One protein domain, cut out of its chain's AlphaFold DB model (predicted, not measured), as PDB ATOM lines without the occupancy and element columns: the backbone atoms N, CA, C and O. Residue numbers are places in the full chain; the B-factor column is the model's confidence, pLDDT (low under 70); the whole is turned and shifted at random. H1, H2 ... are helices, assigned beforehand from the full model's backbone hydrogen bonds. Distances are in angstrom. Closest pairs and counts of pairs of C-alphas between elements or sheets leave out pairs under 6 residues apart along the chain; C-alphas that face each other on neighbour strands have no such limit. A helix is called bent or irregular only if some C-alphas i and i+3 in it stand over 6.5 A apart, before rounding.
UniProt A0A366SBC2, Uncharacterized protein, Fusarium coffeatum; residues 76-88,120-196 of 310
ATOM      1  N   ILE A  76     -40.804 -30.272   2.014       60.75
ATOM      2  CA  ILE A  76     -41.740 -31.388   1.818       60.75
ATOM      3  C   ILE A  76     -41.398 -32.170   0.544       60.75
ATOM      4  O   ILE A  76     -41.347 -33.397   0.581       60.75
ATOM      5  N   ARG A  77     -41.104 -31.493  -0.575       67.38
ATOM      6  CA  ARG A  77     -40.690 -32.168  -1.820       67.38
ATOM      7  C   ARG A  77     -39.384 -32.939  -1.658       67.38
ATOM      8  O   ARG A  77     -39.292 -34.055  -2.157       67.38
ATOM      9  N   SER A  78     -38.408 -32.372  -0.952       61.97
ATOM     10  CA  SER A  78     -37.115 -33.025  -0.705       61.97
ATOM     11  C   SER A  78     -37.281 -34.278   0.157       61.97
ATOM     12  O   SER A  78     -36.736 -35.330  -0.163       61.97
ATOM     13  N   VAL A  79     -38.109 -34.201   1.203       61.66
ATOM     14  CA  VAL A  79     -38.457 -35.360   2.037       61.66
ATOM     15  C   VAL A  79     -39.211 -36.415   1.224       61.66
ATOM     16  O   VAL A  79     -38.886 -37.593   1.326       61.66
ATOM     17  N   ASN A  80     -40.170 -36.012   0.384       64.50
ATOM     18  CA  ASN A  80     -40.902 -36.935  -0.488       64.50
ATOM     19  C   ASN A  80     -39.963 -37.670  -1.448       64.50
ATOM     20  O   ASN A  80     -40.051 -38.887  -1.556       64.50
ATOM     21  N   ALA A  81     -39.035 -36.953  -2.087       63.81
ATOM     22  CA  ALA A  81     -38.054 -37.543  -2.993       63.81
ATOM     23  C   ALA A  81     -37.143 -38.551  -2.273       63.81
ATOM     24  O   ALA A  81     -36.960 -39.661  -2.768       63.81
ATOM     25  N   ALA A  82     -36.651 -38.214  -1.076       59.12
ATOM     26  CA  ALA A  82     -35.826 -39.115  -0.272       59.12
ATOM     27  C   ALA A  82     -36.595 -40.378   0.161       59.12
ATOM     28  O   ALA A  82     -36.068 -41.492   0.126       59.12
ATOM     29  N   VAL A  83     -37.870 -40.222   0.539       65.62
ATOM     30  CA  VAL A  83     -38.755 -41.347   0.872       65.62
ATOM     31  C   VAL A  83     -39.013 -42.221  -0.359       65.62
ATOM     32  O   VAL A  83     -38.935 -43.445  -0.256       65.62
ATOM     33  N   ASP A  84     -39.275 -41.626  -1.523       67.56
ATOM     34  CA  ASP A  84     -39.529 -42.363  -2.764       67.56
ATOM     35  C   ASP A  84     -38.280 -43.118  -3.249       67.56
ATOM     36  O   ASP A  84     -38.379 -44.301  -3.581       67.56
ATOM     37  N   LEU A  85     -37.094 -42.498  -3.209       62.34
ATOM     38  CA  LEU A  85     -35.817 -43.149  -3.533       62.34
ATOM     39  C   LEU A  85     -35.516 -44.317  -2.590       62.34
ATOM     40  O   LEU A  85     -35.064 -45.378  -3.027       62.34
ATOM     41  N   PHE A  86     -35.812 -44.162  -1.300       60.28
ATOM     42  CA  PHE A  86     -35.690 -45.251  -0.337       60.28
ATOM     43  C   PHE A  86     -36.618 -46.421  -0.678       60.28
ATOM     44  O   PHE A  86     -36.174 -47.571  -0.731       60.28
ATOM     45  N   LEU A  87     -37.894 -46.137  -0.954       65.31
ATOM     46  CA  LEU A  87     -38.855 -47.162  -1.359       65.31
ATOM     47  C   LEU A  87     -38.419 -47.855  -2.657       65.31
ATOM     48  O   LEU A  87     -38.546 -49.077  -2.761       65.31
ATOM     49  N   GLN A  88     -37.853 -47.113  -3.611       67.81
ATOM     50  CA  GLN A  88     -37.310 -47.661  -4.853       67.81
ATOM     51  C   GLN A  88     -36.101 -48.571  -4.598       67.81
ATOM     52  O   GLN A  88     -36.040 -49.673  -5.141       67.81
ATOM     53  N   ALA A 120     -50.885 -51.968  -0.140       50.94
ATOM     54  CA  ALA A 120     -50.744 -51.254   1.134       50.94
ATOM     55  C   ALA A 120     -50.557 -52.209   2.333       50.94
ATOM     56  O   ALA A 120     -49.838 -51.896   3.278       50.94
ATOM     57  N   LYS A 121     -51.140 -53.413   2.254       53.81
ATOM     58  CA  LYS A 121     -51.012 -54.479   3.256       53.81
ATOM     59  C   LYS A 121     -49.605 -55.089   3.305       53.81
ATOM     60  O   LYS A 121     -49.110 -55.376   4.390       53.81
ATOM     61  N   ALA A 122     -48.951 -55.259   2.154       61.31
ATOM     62  CA  ALA A 122     -47.566 -55.723   2.085       61.31
ATOM     63  C   ALA A 122     -46.592 -54.663   2.625       61.31
ATOM     64  O   ALA A 122     -45.664 -55.003   3.356       61.31
ATOM     65  N   LEU A 123     -46.849 -53.386   2.326       51.88
ATOM     66  CA  LEU A 123     -46.059 -52.264   2.833       51.88
ATOM     67  C   LEU A 123     -46.170 -52.136   4.364       51.88
ATOM     68  O   LEU A 123     -45.165 -51.993   5.051       51.88
ATOM     69  N   ALA A 124     -47.387 -52.252   4.908       53.44
ATOM     70  CA  ALA A 124     -47.628 -52.220   6.351       53.44
ATOM     71  C   ALA A 124     -46.930 -53.376   7.088       53.44
ATOM     72  O   ALA A 124     -46.280 -53.144   8.105       53.44
ATOM     73  N   LYS A 125     -47.003 -54.602   6.544       65.38
ATOM     74  CA  LYS A 125     -46.312 -55.773   7.107       65.38
ATOM     75  C   LYS A 125     -44.790 -55.599   7.091       65.38
ATOM     76  O   LYS A 125     -44.127 -55.876   8.081       65.38
ATOM     77  N   PHE A 126     -44.241 -55.082   5.993       59.78
ATOM     78  CA  PHE A 126     -42.813 -54.782   5.890       59.78
ATOM     79  C   PHE A 126     -42.358 -53.751   6.928       59.78
ATOM     80  O   PHE A 126     -41.298 -53.907   7.535       59.78
ATOM     81  N   TYR A 127     -43.156 -52.707   7.160       55.97
ATOM     82  CA  TYR A 127     -42.857 -51.738   8.206       55.97
ATOM     83  C   TYR A 127     -42.904 -52.357   9.602       55.97
ATOM     84  O   TYR A 127     -41.996 -52.100  10.387       55.97
ATOM     85  N   GLU A 128     -43.890 -53.206   9.906       60.06
ATOM     86  CA  GLU A 128     -43.902 -53.971  11.161       60.06
ATOM     87  C   GLU A 128     -42.640 -54.824  11.324       60.06
ATOM     88  O   GLU A 128     -42.012 -54.797  12.383       60.06
ATOM     89  N   ASP A 129     -42.240 -55.547  10.278       65.88
ATOM     90  CA  ASP A 129     -41.068 -56.420  10.310       65.88
ATOM     91  C   ASP A 129     -39.767 -55.609  10.455       65.88
ATOM     92  O   ASP A 129     -38.892 -55.977  11.240       65.88
ATOM     93  N   SER A 130     -39.669 -54.449   9.799       54.50
ATOM     94  CA  SER A 130     -38.538 -53.521   9.940       54.50
ATOM     95  C   SER A 130     -38.462 -52.935  11.351       54.50
ATOM     96  O   SER A 130     -37.386 -52.894  11.942       54.50
ATOM     97  N   ILE A 131     -39.604 -52.546  11.936       54.59
ATOM     98  CA  ILE A 131     -39.703 -52.070  13.327       54.59
ATOM     99  C   ILE A 131     -39.252 -53.160  14.310       54.59
ATOM    100  O   ILE A 131     -38.562 -52.857  15.281       54.59
ATOM    101  N   ARG A 132     -39.589 -54.432  14.059       56.31
ATOM    102  CA  ARG A 132     -39.162 -55.570  14.895       56.31
ATOM    103  C   ARG A 132     -37.660 -55.845  14.828       56.31
ATOM    104  O   ARG A 132     -37.101 -56.337  15.803       56.31
ATOM    105  N   GLN A 133     -37.018 -55.533  13.705       50.38
ATOM    106  CA  GLN A 133     -35.572 -55.689  13.527       50.38
ATOM    107  C   GLN A 133     -34.760 -54.554  14.161       50.38
ATOM    108  O   GLN A 133     -33.542 -54.688  14.312       50.38
ATOM    109  N   PHE A 134     -35.397 -53.451  14.571       43.97
ATOM    110  CA  PHE A 134     -34.696 -52.423  15.329       43.97
ATOM    111  C   PHE A 134     -34.253 -52.982  16.684       43.97
ATOM    112  O   PHE A 134     -35.079 -53.521  17.428       43.97
ATOM    113  N   PRO A 135     -32.970 -52.822  17.061       44.44
ATOM    114  CA  PRO A 135     -32.541 -53.143  18.405       44.44
ATOM    115  C   PRO A 135     -33.319 -52.236  19.353       44.44
ATOM    116  O   PRO A 135     -33.060 -51.034  19.434       44.44
ATOM    117  N   GLN A 136     -34.282 -52.817  20.071       45.75
ATOM    118  CA  GLN A 136     -34.921 -52.168  21.204       45.75
ATOM    119  C   GLN A 136     -33.838 -51.951  22.260       45.75
ATOM    120  O   GLN A 136     -33.649 -52.756  23.173       45.75
ATOM    121  N   LYS A 137     -33.063 -50.869  22.125       45.47
ATOM    122  CA  LYS A 137     -32.239 -50.368  23.218       45.47
ATOM    123  C   LYS A 137     -33.193 -50.261  24.403       45.47
ATOM    124  O   LYS A 137     -34.204 -49.571  24.306       45.47
ATOM    125  N   ARG A 138     -32.903 -50.979  25.493       49.97
ATOM    126  CA  ARG A 138     -33.790 -51.094  26.669       49.97
ATOM    127  C   ARG A 138     -34.294 -49.738  27.183       49.97
ATOM    128  O   ARG A 138     -35.386 -49.671  27.726       49.97
ATOM    129  N   GLU A 139     -33.535 -48.664  26.960       45.75
ATOM    130  CA  GLU A 139     -33.918 -47.290  27.308       45.75
ATOM    131  C   GLU A 139     -35.087 -46.723  26.479       45.75
ATOM    132  O   GLU A 139     -35.817 -45.869  26.970       45.75
ATOM    133  N   TYR A 140     -35.304 -47.207  25.255       42.59
ATOM    134  CA  TYR A 140     -36.423 -46.794  24.408       42.59
ATOM    135  C   TYR A 140     -37.621 -47.753  24.472       42.59
ATOM    136  O   TYR A 140     -38.733 -47.356  24.131       42.59
ATOM    137  N   GLY A 141     -37.425 -49.000  24.917       43.50
ATOM    138  CA  GLY A 141     -38.471 -50.032  24.931       43.50
ATOM    139  C   GLY A 141     -39.749 -49.603  25.664       43.50
ATOM    140  O   GLY A 141     -40.841 -49.878  25.183       43.50
ATOM    141  N   GLN A 142     -39.628 -48.834  26.754       45.62
ATOM    142  CA  GLN A 142     -40.784 -48.287  27.481       45.62
ATOM    143  C   GLN A 142     -41.454 -47.086  26.790       45.62
ATOM    144  O   GLN A 142     -42.638 -46.835  27.004       45.62
ATOM    145  N   ALA A 143     -40.727 -46.337  25.954       43.34
ATOM    146  CA  ALA A 143     -41.294 -45.225  25.192       43.34
ATOM    147  C   ALA A 143     -42.092 -45.715  23.973       43.34
ATOM    148  O   ALA A 143     -43.099 -45.102  23.624       43.34
ATOM    149  N   TYR A 144     -41.678 -46.828  23.357       44.75
ATOM    150  CA  TYR A 144     -42.373 -47.417  22.209       44.75
ATOM    151  C   TYR A 144     -43.620 -48.219  22.601       44.75
ATOM    152  O   TYR A 144     -44.568 -48.267  21.823       44.75
ATOM    153  N   THR A 145     -43.680 -48.791  23.810       45.88
ATOM    154  CA  THR A 145     -44.858 -49.552  24.278       45.88
ATOM    155  C   THR A 145     -46.129 -48.713  24.417       45.88
ATOM    156  O   THR A 145     -47.220 -49.272  24.392       45.88
ATOM    157  N   ALA A 146     -46.012 -47.386  24.532       45.25
ATOM    158  CA  ALA A 146     -47.155 -46.469  24.589       45.25
ATOM    159  C   ALA A 146     -47.549 -45.892  23.216       45.25
ATOM    160  O   ALA A 146     -48.470 -45.079  23.124       45.25
ATOM    161  N   VAL A 147     -46.853 -46.280  22.144       48.38
ATOM    162  CA  VAL A 147     -47.190 -45.861  20.786       48.38
ATOM    163  C   VAL A 147     -48.280 -46.793  20.263       48.38
ATOM    164  O   VAL A 147     -48.018 -47.764  19.558       48.38
ATOM    165  N   THR A 148     -49.526 -46.512  20.639       44.69
ATOM    166  CA  THR A 148     -50.686 -47.193  20.063       44.69
ATOM    167  C   THR A 148     -50.717 -46.872  18.572       44.69
ATOM    168  O   THR A 148     -50.887 -45.714  18.181       44.69
ATOM    169  N   LEU A 149     -50.502 -47.885  17.729       49.47
ATOM    170  CA  LEU A 149     -50.658 -47.773  16.283       49.47
ATOM    171  C   LEU A 149     -52.138 -47.497  15.999       49.47
ATOM    172  O   LEU A 149     -52.954 -48.414  15.934       49.47
ATOM    173  N   GLY A 150     -52.501 -46.220  15.896       49.81
ATOM    174  CA  GLY A 150     -53.805 -45.838  15.373       49.81
ATOM    175  C   GLY A 150     -53.978 -46.399  13.955       49.81
ATOM    176  O   GLY A 150     -52.982 -46.546  13.236       49.81
ATOM    177  N   PRO A 151     -55.208 -46.738  13.537       51.06
ATOM    178  CA  PRO A 151     -55.451 -47.224  12.186       51.06
ATOM    179  C   PRO A 151     -54.961 -46.190  11.156       51.06
ATOM    180  O   PRO A 151     -55.142 -44.987  11.373       51.06
ATOM    181  N   PRO A 152     -54.349 -46.628  10.039       54.50
ATOM    182  CA  PRO A 152     -53.913 -45.726   8.982       54.50
ATOM    183  C   PRO A 152     -55.120 -44.942   8.472       54.50
ATOM    184  O   PRO A 152     -56.111 -45.518   8.020       54.50
ATOM    185  N   CYS A 153     -55.067 -43.618   8.589       54.00
ATOM    186  CA  CYS A 153     -56.169 -42.779   8.164       54.00
ATOM    187  C   CYS A 153     -56.264 -42.792   6.625       54.00
ATOM    188  O   CYS A 153     -55.264 -42.720   5.917       54.00
ATOM    189  N   THR A 154     -57.479 -42.890   6.087       58.38
ATOM    190  CA  THR A 154     -57.734 -43.076   4.644       58.38
ATOM    191  C   THR A 154     -57.821 -41.769   3.852       58.38
ATOM    192  O   THR A 154     -58.116 -41.792   2.655       58.38
ATOM    193  N   SER A 155     -57.585 -40.616   4.487       61.69
ATOM    194  CA  SER A 155     -57.684 -39.329   3.791       61.69
ATOM    195  C   SER A 155     -56.549 -39.150   2.772       61.69
ATOM    196  O   SER A 155     -55.414 -39.580   2.982       61.69
ATOM    197  N   LYS A 156     -56.865 -38.493   1.650       74.38
ATOM    198  CA  LYS A 156     -55.916 -38.116   0.590       74.38
ATOM    199  C   LYS A 156     -55.045 -36.925   1.022       74.38
ATOM    200  O   LYS A 156     -54.983 -35.923   0.319       74.38
ATOM    201  N   SER A 157     -54.435 -36.991   2.203       81.19
ATOM    202  CA  SER A 157     -53.499 -35.956   2.639       81.19
ATOM    203  C   SER A 157     -52.256 -35.966   1.740       81.19
ATOM    204  O   SER A 157     -51.754 -37.034   1.386       81.19
ATOM    205  N   SER A 158     -51.773 -34.779   1.366       90.06
ATOM    206  CA  SER A 158     -50.487 -34.574   0.684       90.06
ATOM    207  C   SER A 158     -49.282 -34.762   1.615       90.06
ATOM    208  O   SER A 158     -48.147 -34.758   1.145       90.06
ATOM    209  N   ASP A 159     -49.517 -34.932   2.919       91.38
ATOM    210  CA  ASP A 159     -48.477 -35.101   3.926       91.38
ATOM    211  C   ASP A 159     -47.801 -36.488   3.801       91.38
ATOM    212  O   ASP A 159     -48.476 -37.516   3.958       91.38
ATOM    213  N   PRO A 160     -46.474 -36.562   3.563       89.50
ATOM    214  CA  PRO A 160     -45.763 -37.841   3.472       89.50
ATOM    215  C   PRO A 160     -45.839 -38.682   4.741       89.50
ATOM    216  O   PRO A 160     -45.835 -39.914   4.673       89.50
ATOM    217  N   PHE A 161     -45.929 -38.040   5.906       93.69
ATOM    218  CA  PHE A 161     -45.941 -38.725   7.192       93.69
ATOM    219  C   PHE A 161     -47.293 -39.365   7.489       93.69
ATOM    220  O   PHE A 161     -47.396 -40.186   8.396       93.69
ATOM    221  N   TYR A 162     -48.331 -39.054   6.708       91.19
ATOM    222  CA  TYR A 162     -49.679 -39.571   6.930       91.19
ATOM    223  C   TYR A 162     -49.782 -41.092   6.782       91.19
ATOM    224  O   TYR A 162     -50.603 -41.735   7.434       91.19
ATOM    225  N   LYS A 163     -48.927 -41.678   5.936       90.19
ATOM    226  CA  LYS A 163     -48.849 -43.132   5.722       90.19
ATOM    227  C   LYS A 163     -47.844 -43.817   6.646       90.19
ATOM    228  O   LYS A 163     -47.780 -45.045   6.660       90.19
ATOM    229  N   LEU A 164     -47.038 -43.045   7.373       90.56
ATOM    230  CA  LEU A 164     -46.006 -43.577   8.246       90.56
ATOM    231  C   LEU A 164     -46.591 -43.863   9.627       90.56
ATOM    232  O   LEU A 164     -47.284 -43.043  10.224       90.56
ATOM    233  N   GLY A 165     -46.279 -45.044  10.158       90.31
ATOM    234  CA  GLY A 165     -46.592 -45.358  11.544       90.31
ATOM    235  C   GLY A 165     -45.794 -44.455  12.499       90.31
ATOM    236  O   GLY A 165     -44.645 -44.118  12.204       90.31
ATOM    237  N   PRO A 166     -46.340 -44.105  13.676       92.75
ATOM    238  CA  PRO A 166     -45.682 -43.224  14.646       92.75
ATOM    239  C   PRO A 166     -44.283 -43.693  15.081       92.75
ATOM    240  O   PRO A 166     -43.429 -42.858  15.361       92.75
ATOM    241  N   ALA A 167     -44.009 -45.003  15.078       90.00
ATOM    242  CA  ALA A 167     -42.668 -45.534  15.335       90.00
ATOM    243  C   ALA A 167     -41.640 -45.085  14.279       90.00
ATOM    244  O   ALA A 167     -40.540 -44.678  14.638       90.00
ATOM    245  N   LEU A 168     -42.010 -45.091  12.993       92.56
ATOM    246  CA  LEU A 168     -41.142 -44.634  11.900       92.56
ATOM    247  C   LEU A 168     -40.962 -43.122  11.931       92.56
ATOM    248  O   LEU A 168     -39.852 -42.638  11.738       92.56
ATOM    249  N   ILE A 169     -42.036 -42.379  12.219       95.50
ATOM    250  CA  ILE A 169     -41.960 -40.925  12.394       95.50
ATOM    251  C   ILE A 169     -40.990 -40.595  13.536       95.50
ATOM    252  O   ILE A 169     -40.132 -39.729  13.380       95.50
ATOM    253  N   LEU A 170     -41.070 -41.320  14.659       93.69
ATOM    254  CA  LEU A 170     -40.141 -41.156  15.775       93.69
ATOM    255  C   LEU A 170     -38.701 -41.484  15.370       93.69
ATOM    256  O   LEU A 170     -37.806 -40.729  15.732       93.69
ATOM    257  N   CYS A 171     -38.476 -42.549  14.592       91.75
ATOM    258  CA  CYS A 171     -37.157 -42.843  14.032       91.75
ATOM    259  C   CYS A 171     -36.644 -41.680  13.179       91.75
ATOM    260  O   CYS A 171     -35.544 -41.219  13.427       91.75
ATOM    261  N   ILE A 172     -37.430 -41.147  12.240       93.62
ATOM    262  CA  ILE A 172     -37.013 -40.010  11.398       93.62
ATOM    263  C   ILE A 172     -36.645 -38.796  12.264       93.62
ATOM    264  O   ILE A 172     -35.576 -38.203  12.105       93.62
ATOM    265  N   ILE A 173     -37.500 -38.460  13.232       95.50
ATOM    266  CA  ILE A 173     -37.298 -37.326  14.141       95.50
ATOM    267  C   ILE A 173     -36.064 -37.516  15.041       95.50
ATOM    268  O   ILE A 173     -35.374 -36.542  15.338       95.50
ATOM    269  N   ASP A 174     -35.725 -38.746  15.438       93.25
ATOM    270  CA  ASP A 174     -34.543 -39.031  16.269       93.25
ATOM    271  C   ASP A 174     -33.215 -38.720  15.548       93.25
ATOM    272  O   ASP A 174     -32.184 -38.490  16.190       93.25
ATOM    273  N   PHE A 175     -33.223 -38.634  14.213       91.00
ATOM    274  CA  PHE A 175     -32.061 -38.232  13.409       91.00
ATOM    275  C   PHE A 175     -32.092 -36.775  12.945       91.00
ATOM    276  O   PHE A 175     -31.040 -36.238  12.613       91.00
ATOM    277  N   MET A 176     -33.247 -36.114  12.992       92.00
ATOM    278  CA  MET A 176     -33.404 -34.718  12.582       92.00
ATOM    279  C   MET A 176     -32.745 -33.746  13.568       92.00
ATOM    280  O   MET A 176     -32.713 -34.021  14.762       92.00
ATOM    281  N   HIS A 177     -32.224 -32.609  13.108       89.38
ATOM    282  CA  HIS A 177     -31.718 -31.547  13.984       89.38
ATOM    283  C   HIS A 177     -32.889 -30.806  14.664       89.38
ATOM    284  O   HIS A 177     -33.951 -30.637  14.069       89.38
ATOM    285  N   ILE A 178     -32.748 -30.380  15.925       88.38
ATOM    286  CA  ILE A 178     -33.883 -29.817  16.687       88.38
ATOM    287  C   ILE A 178     -34.473 -28.530  16.085       88.38
ATOM    288  O   ILE A 178     -35.701 -28.427  16.031       88.38
ATOM    289  N   PRO A 179     -33.667 -27.587  15.570       86.69
ATOM    290  CA  PRO A 179     -34.173 -26.461  14.790       86.69
ATOM    291  C   PRO A 179     -35.118 -26.844  13.644       86.69
ATOM    292  O   PRO A 179     -36.071 -26.112  13.401       86.69
ATOM    293  N   ASP A 180     -34.926 -28.007  13.012       90.94
ATOM    294  CA  ASP A 180     -35.765 -28.486  11.904       90.94
ATOM    295  C   ASP A 180     -37.017 -29.230  12.398       90.94
ATOM    296  O   ASP A 180     -38.048 -29.271  11.719       90.94
ATOM    297  N   LEU A 181     -36.973 -29.765  13.623       91.69
ATOM    298  CA  LEU A 181     -38.091 -30.481  14.233       91.69
ATOM    299  C   LEU A 181     -39.311 -29.573  14.442       91.69
ATOM    300  O   LEU A 181     -40.449 -30.005  14.251       91.69
ATOM    301  N   CYS A 182     -39.099 -28.319  14.841       89.12
ATOM    302  CA  CYS A 182     -40.191 -27.369  15.062       89.12
ATOM    303  C   CYS A 182     -40.955 -27.040  13.761       89.12
ATOM    304  O   CYS A 182     -42.178 -27.218  13.749       89.12
ATOM    305  N   PRO A 183     -40.298 -26.613  12.662       92.62
ATOM    306  CA  PRO A 183     -40.928 -26.471  11.350       92.62
ATOM    307  C   PRO A 183     -41.609 -27.753  10.871       92.62
ATOM    308  O   PRO A 183     -42.755 -27.686  10.429       92.62
ATOM    309  N   LEU A 184     -40.973 -28.919  11.035       94.12
ATOM    310  CA  LEU A 184     -41.569 -30.199  10.648       94.12
ATOM    311  C   LEU A 184     -42.896 -30.453  11.372       94.12
ATOM    312  O   LEU A 184     -43.892 -30.813  10.748       94.12
ATOM    313  N   ARG A 185     -42.930 -30.248  12.693       94.69
ATOM    314  CA  ARG A 185     -44.154 -30.423  13.488       94.69
ATOM    315  C   ARG A 185     -45.235 -29.403  13.142       94.69
ATOM    316  O   ARG A 185     -46.400 -29.702  13.361       94.69
ATOM    317  N   LYS A 186     -44.882 -28.224  12.622       92.62
ATOM    318  CA  LYS A 186     -45.863 -27.257  12.101       92.62
ATOM    319  C   LYS A 186     -46.403 -27.675  10.732       92.62
ATOM    320  O   LYS A 186     -47.588 -27.507  10.483       92.62
ATOM    321  N   ALA A 187     -45.543 -28.226   9.877       93.31
ATOM    322  CA  ALA A 187     -45.886 -28.611   8.510       93.31
ATOM    323  C   ALA A 187     -46.639 -29.951   8.415       93.31
ATOM    324  O   ALA A 187     -47.368 -30.176   7.456       93.31
ATOM    325  N   SER A 188     -46.467 -30.852   9.388       95.56
ATOM    326  CA  SER A 188     -47.020 -32.208   9.336       95.56
ATOM    327  C   SER A 188     -47.839 -32.553  10.579       95.56
ATOM    328  O   SER A 188     -47.323 -32.605  11.700       95.56
ATOM    329  N   ARG A 189     -49.130 -32.860  10.384       95.06
ATOM    330  CA  ARG A 189     -50.067 -33.185  11.478       95.06
ATOM    331  C   ARG A 189     -49.708 -34.493  12.208       95.06
ATOM    332  O   ARG A 189     -49.747 -34.495  13.439       95.06
ATOM    333  N   PRO A 190     -49.332 -35.598  11.534       95.31
ATOM    334  CA  PRO A 190     -48.794 -36.792  12.189       95.31
ATOM    335  C   PRO A 190     -47.566 -36.493  13.060       95.31
ATOM    336  O   PRO A 190     -47.508 -36.946  14.204       95.31
ATOM    337  N   CYS A 191     -46.631 -35.668  12.576       95.75
ATOM    338  CA  CYS A 191     -45.473 -35.229  13.362       95.75
ATOM    339  C   CYS A 191     -45.888 -34.373  14.570       95.75
ATOM    340  O   CYS A 191     -45.365 -34.560  15.671       95.75
ATOM    341  N   ALA A 192     -46.861 -33.472  14.399       95.00
ATOM    342  CA  ALA A 192     -47.415 -32.648  15.472       95.00
ATOM    343  C   ALA A 192     -48.055 -33.487  16.587       95.00
ATOM    344  O   ALA A 192     -47.892 -33.173  17.767       95.00
ATOM    345  N   ARG A 193     -48.750 -34.571  16.222       94.94
ATOM    346  CA  ARG A 193     -49.434 -35.476  17.159       94.94
ATOM    347  C   ARG A 193     -48.495 -36.471  17.834       94.94
ATOM    348  O   ARG A 193     -48.867 -37.068  18.845       94.94
ATOM    349  N   LEU A 194     -47.278 -36.649  17.316       95.12
ATOM    350  CA  LEU A 194     -46.309 -37.557  17.911       95.12
ATOM    351  C   LEU A 194     -45.901 -37.062  19.307       95.12
ATOM    352  O   LEU A 194     -45.294 -35.992  19.470       95.12
ATOM    353  N   ARG A 195     -46.221 -37.868  20.323       94.19
ATOM    354  CA  ARG A 195     -45.811 -37.630  21.709       94.19
ATOM    355  C   ARG A 195     -44.337 -37.981  21.867       94.19
ATOM    356  O   ARG A 195     -43.942 -39.134  21.731       94.19
ATOM    357  N   LEU A 196     -43.530 -36.970  22.164       94.38
ATOM    358  CA  LEU A 196     -42.109 -37.140  22.444       94.38
ATOM    359  C   LEU A 196     -41.941 -37.410  23.935       94.38
ATOM    360  O   LEU A 196     -42.232 -36.548  24.764       94.38
TER     361      LEU A 196
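Overview. This is residues 76 to 88 and 120 to 196 of the 310 residues of an uncharacterized protein of Fusarium coffeatum (UniProt A0A366SBC2). The short helices H4, H5, H6 and H7 form a small cluster with H5 nearest the middle, and H1, H2 and H3 lie round it with few contacts. Residues 145 to 159, a long stretch with no named element, run round the outside from H3 to H4, and residues 137 to 142 stick out. The printed part has 90 residues with seven named helices, H1 to H7 along the chain, and no named strand: all helix. It is compact, with a radius of gyration of the C-alphas of 13.3 A and spans of 34 by 33 by 23 A.

Along the chain. H1, residues 76 to 88, begins at C-alpha 76 (-41.740, -31.388, 1.818) and is 18.1 A long. H2, residues 120 to 133, is 20.1 A long. H3, residues 138 to 144, and H4, residues 160 to 163, are only just irregular: C-alphas 139 and 142 are 6.9 A apart, C-alphas 160 and 163 6.53 A. H5, residues 166 to 175, and H6, residues 178 to 187, are each 14.6 A long. H7, residues 189 to 193, ends at C-alpha 193 (-49.434, -35.476, 17.159).

Arrangement. H7 is the hub. It touches H4, closest C-alphas Tyr 162 and Pro 190 at 6.0 A. It only just touches H5, with 3 pairs of C-alphas within 8 A, the closest Ile 169 and Cys 191 at 6.8 A. H6 and H7 touch only at the corner, C-alphas Arg 185 and Ala 192 at 4.4 A. H1 only just touches H4, with residues 76 to 80 alone and 3 such pairs, the closest Asn 80 and Pro 160 at 6.3 A. H2 is close to H5 but not clearly touching, C-alphas Ile 131 and Ala 167 at 7.5 A. So is H3, C-alphas Tyr 144 and Ala 167 at 7.1 A. Every O i to N i+4 pair is within hydrogen-bond range in H1, H2 and H7, against 5 of 6 in H5, 4 of 6 in H6 and 1 of 3 in H3, which has 1 of 4 O i to N i+3 pairs within range; H4 is too short for an i+4 pair, and its one i+3 pair is not within range.

Size, cuts and confidence. The C-alphas farthest apart, Arg 138 and Lys 156, are 36.6 A apart. Residues 89 to 119 are not printed; C-alphas 88 and 120 are 15.1 A apart across the cut. The link from H3 to H4 is long. Residues 76 to 88 and 120 to 155 have pLDDT under 70.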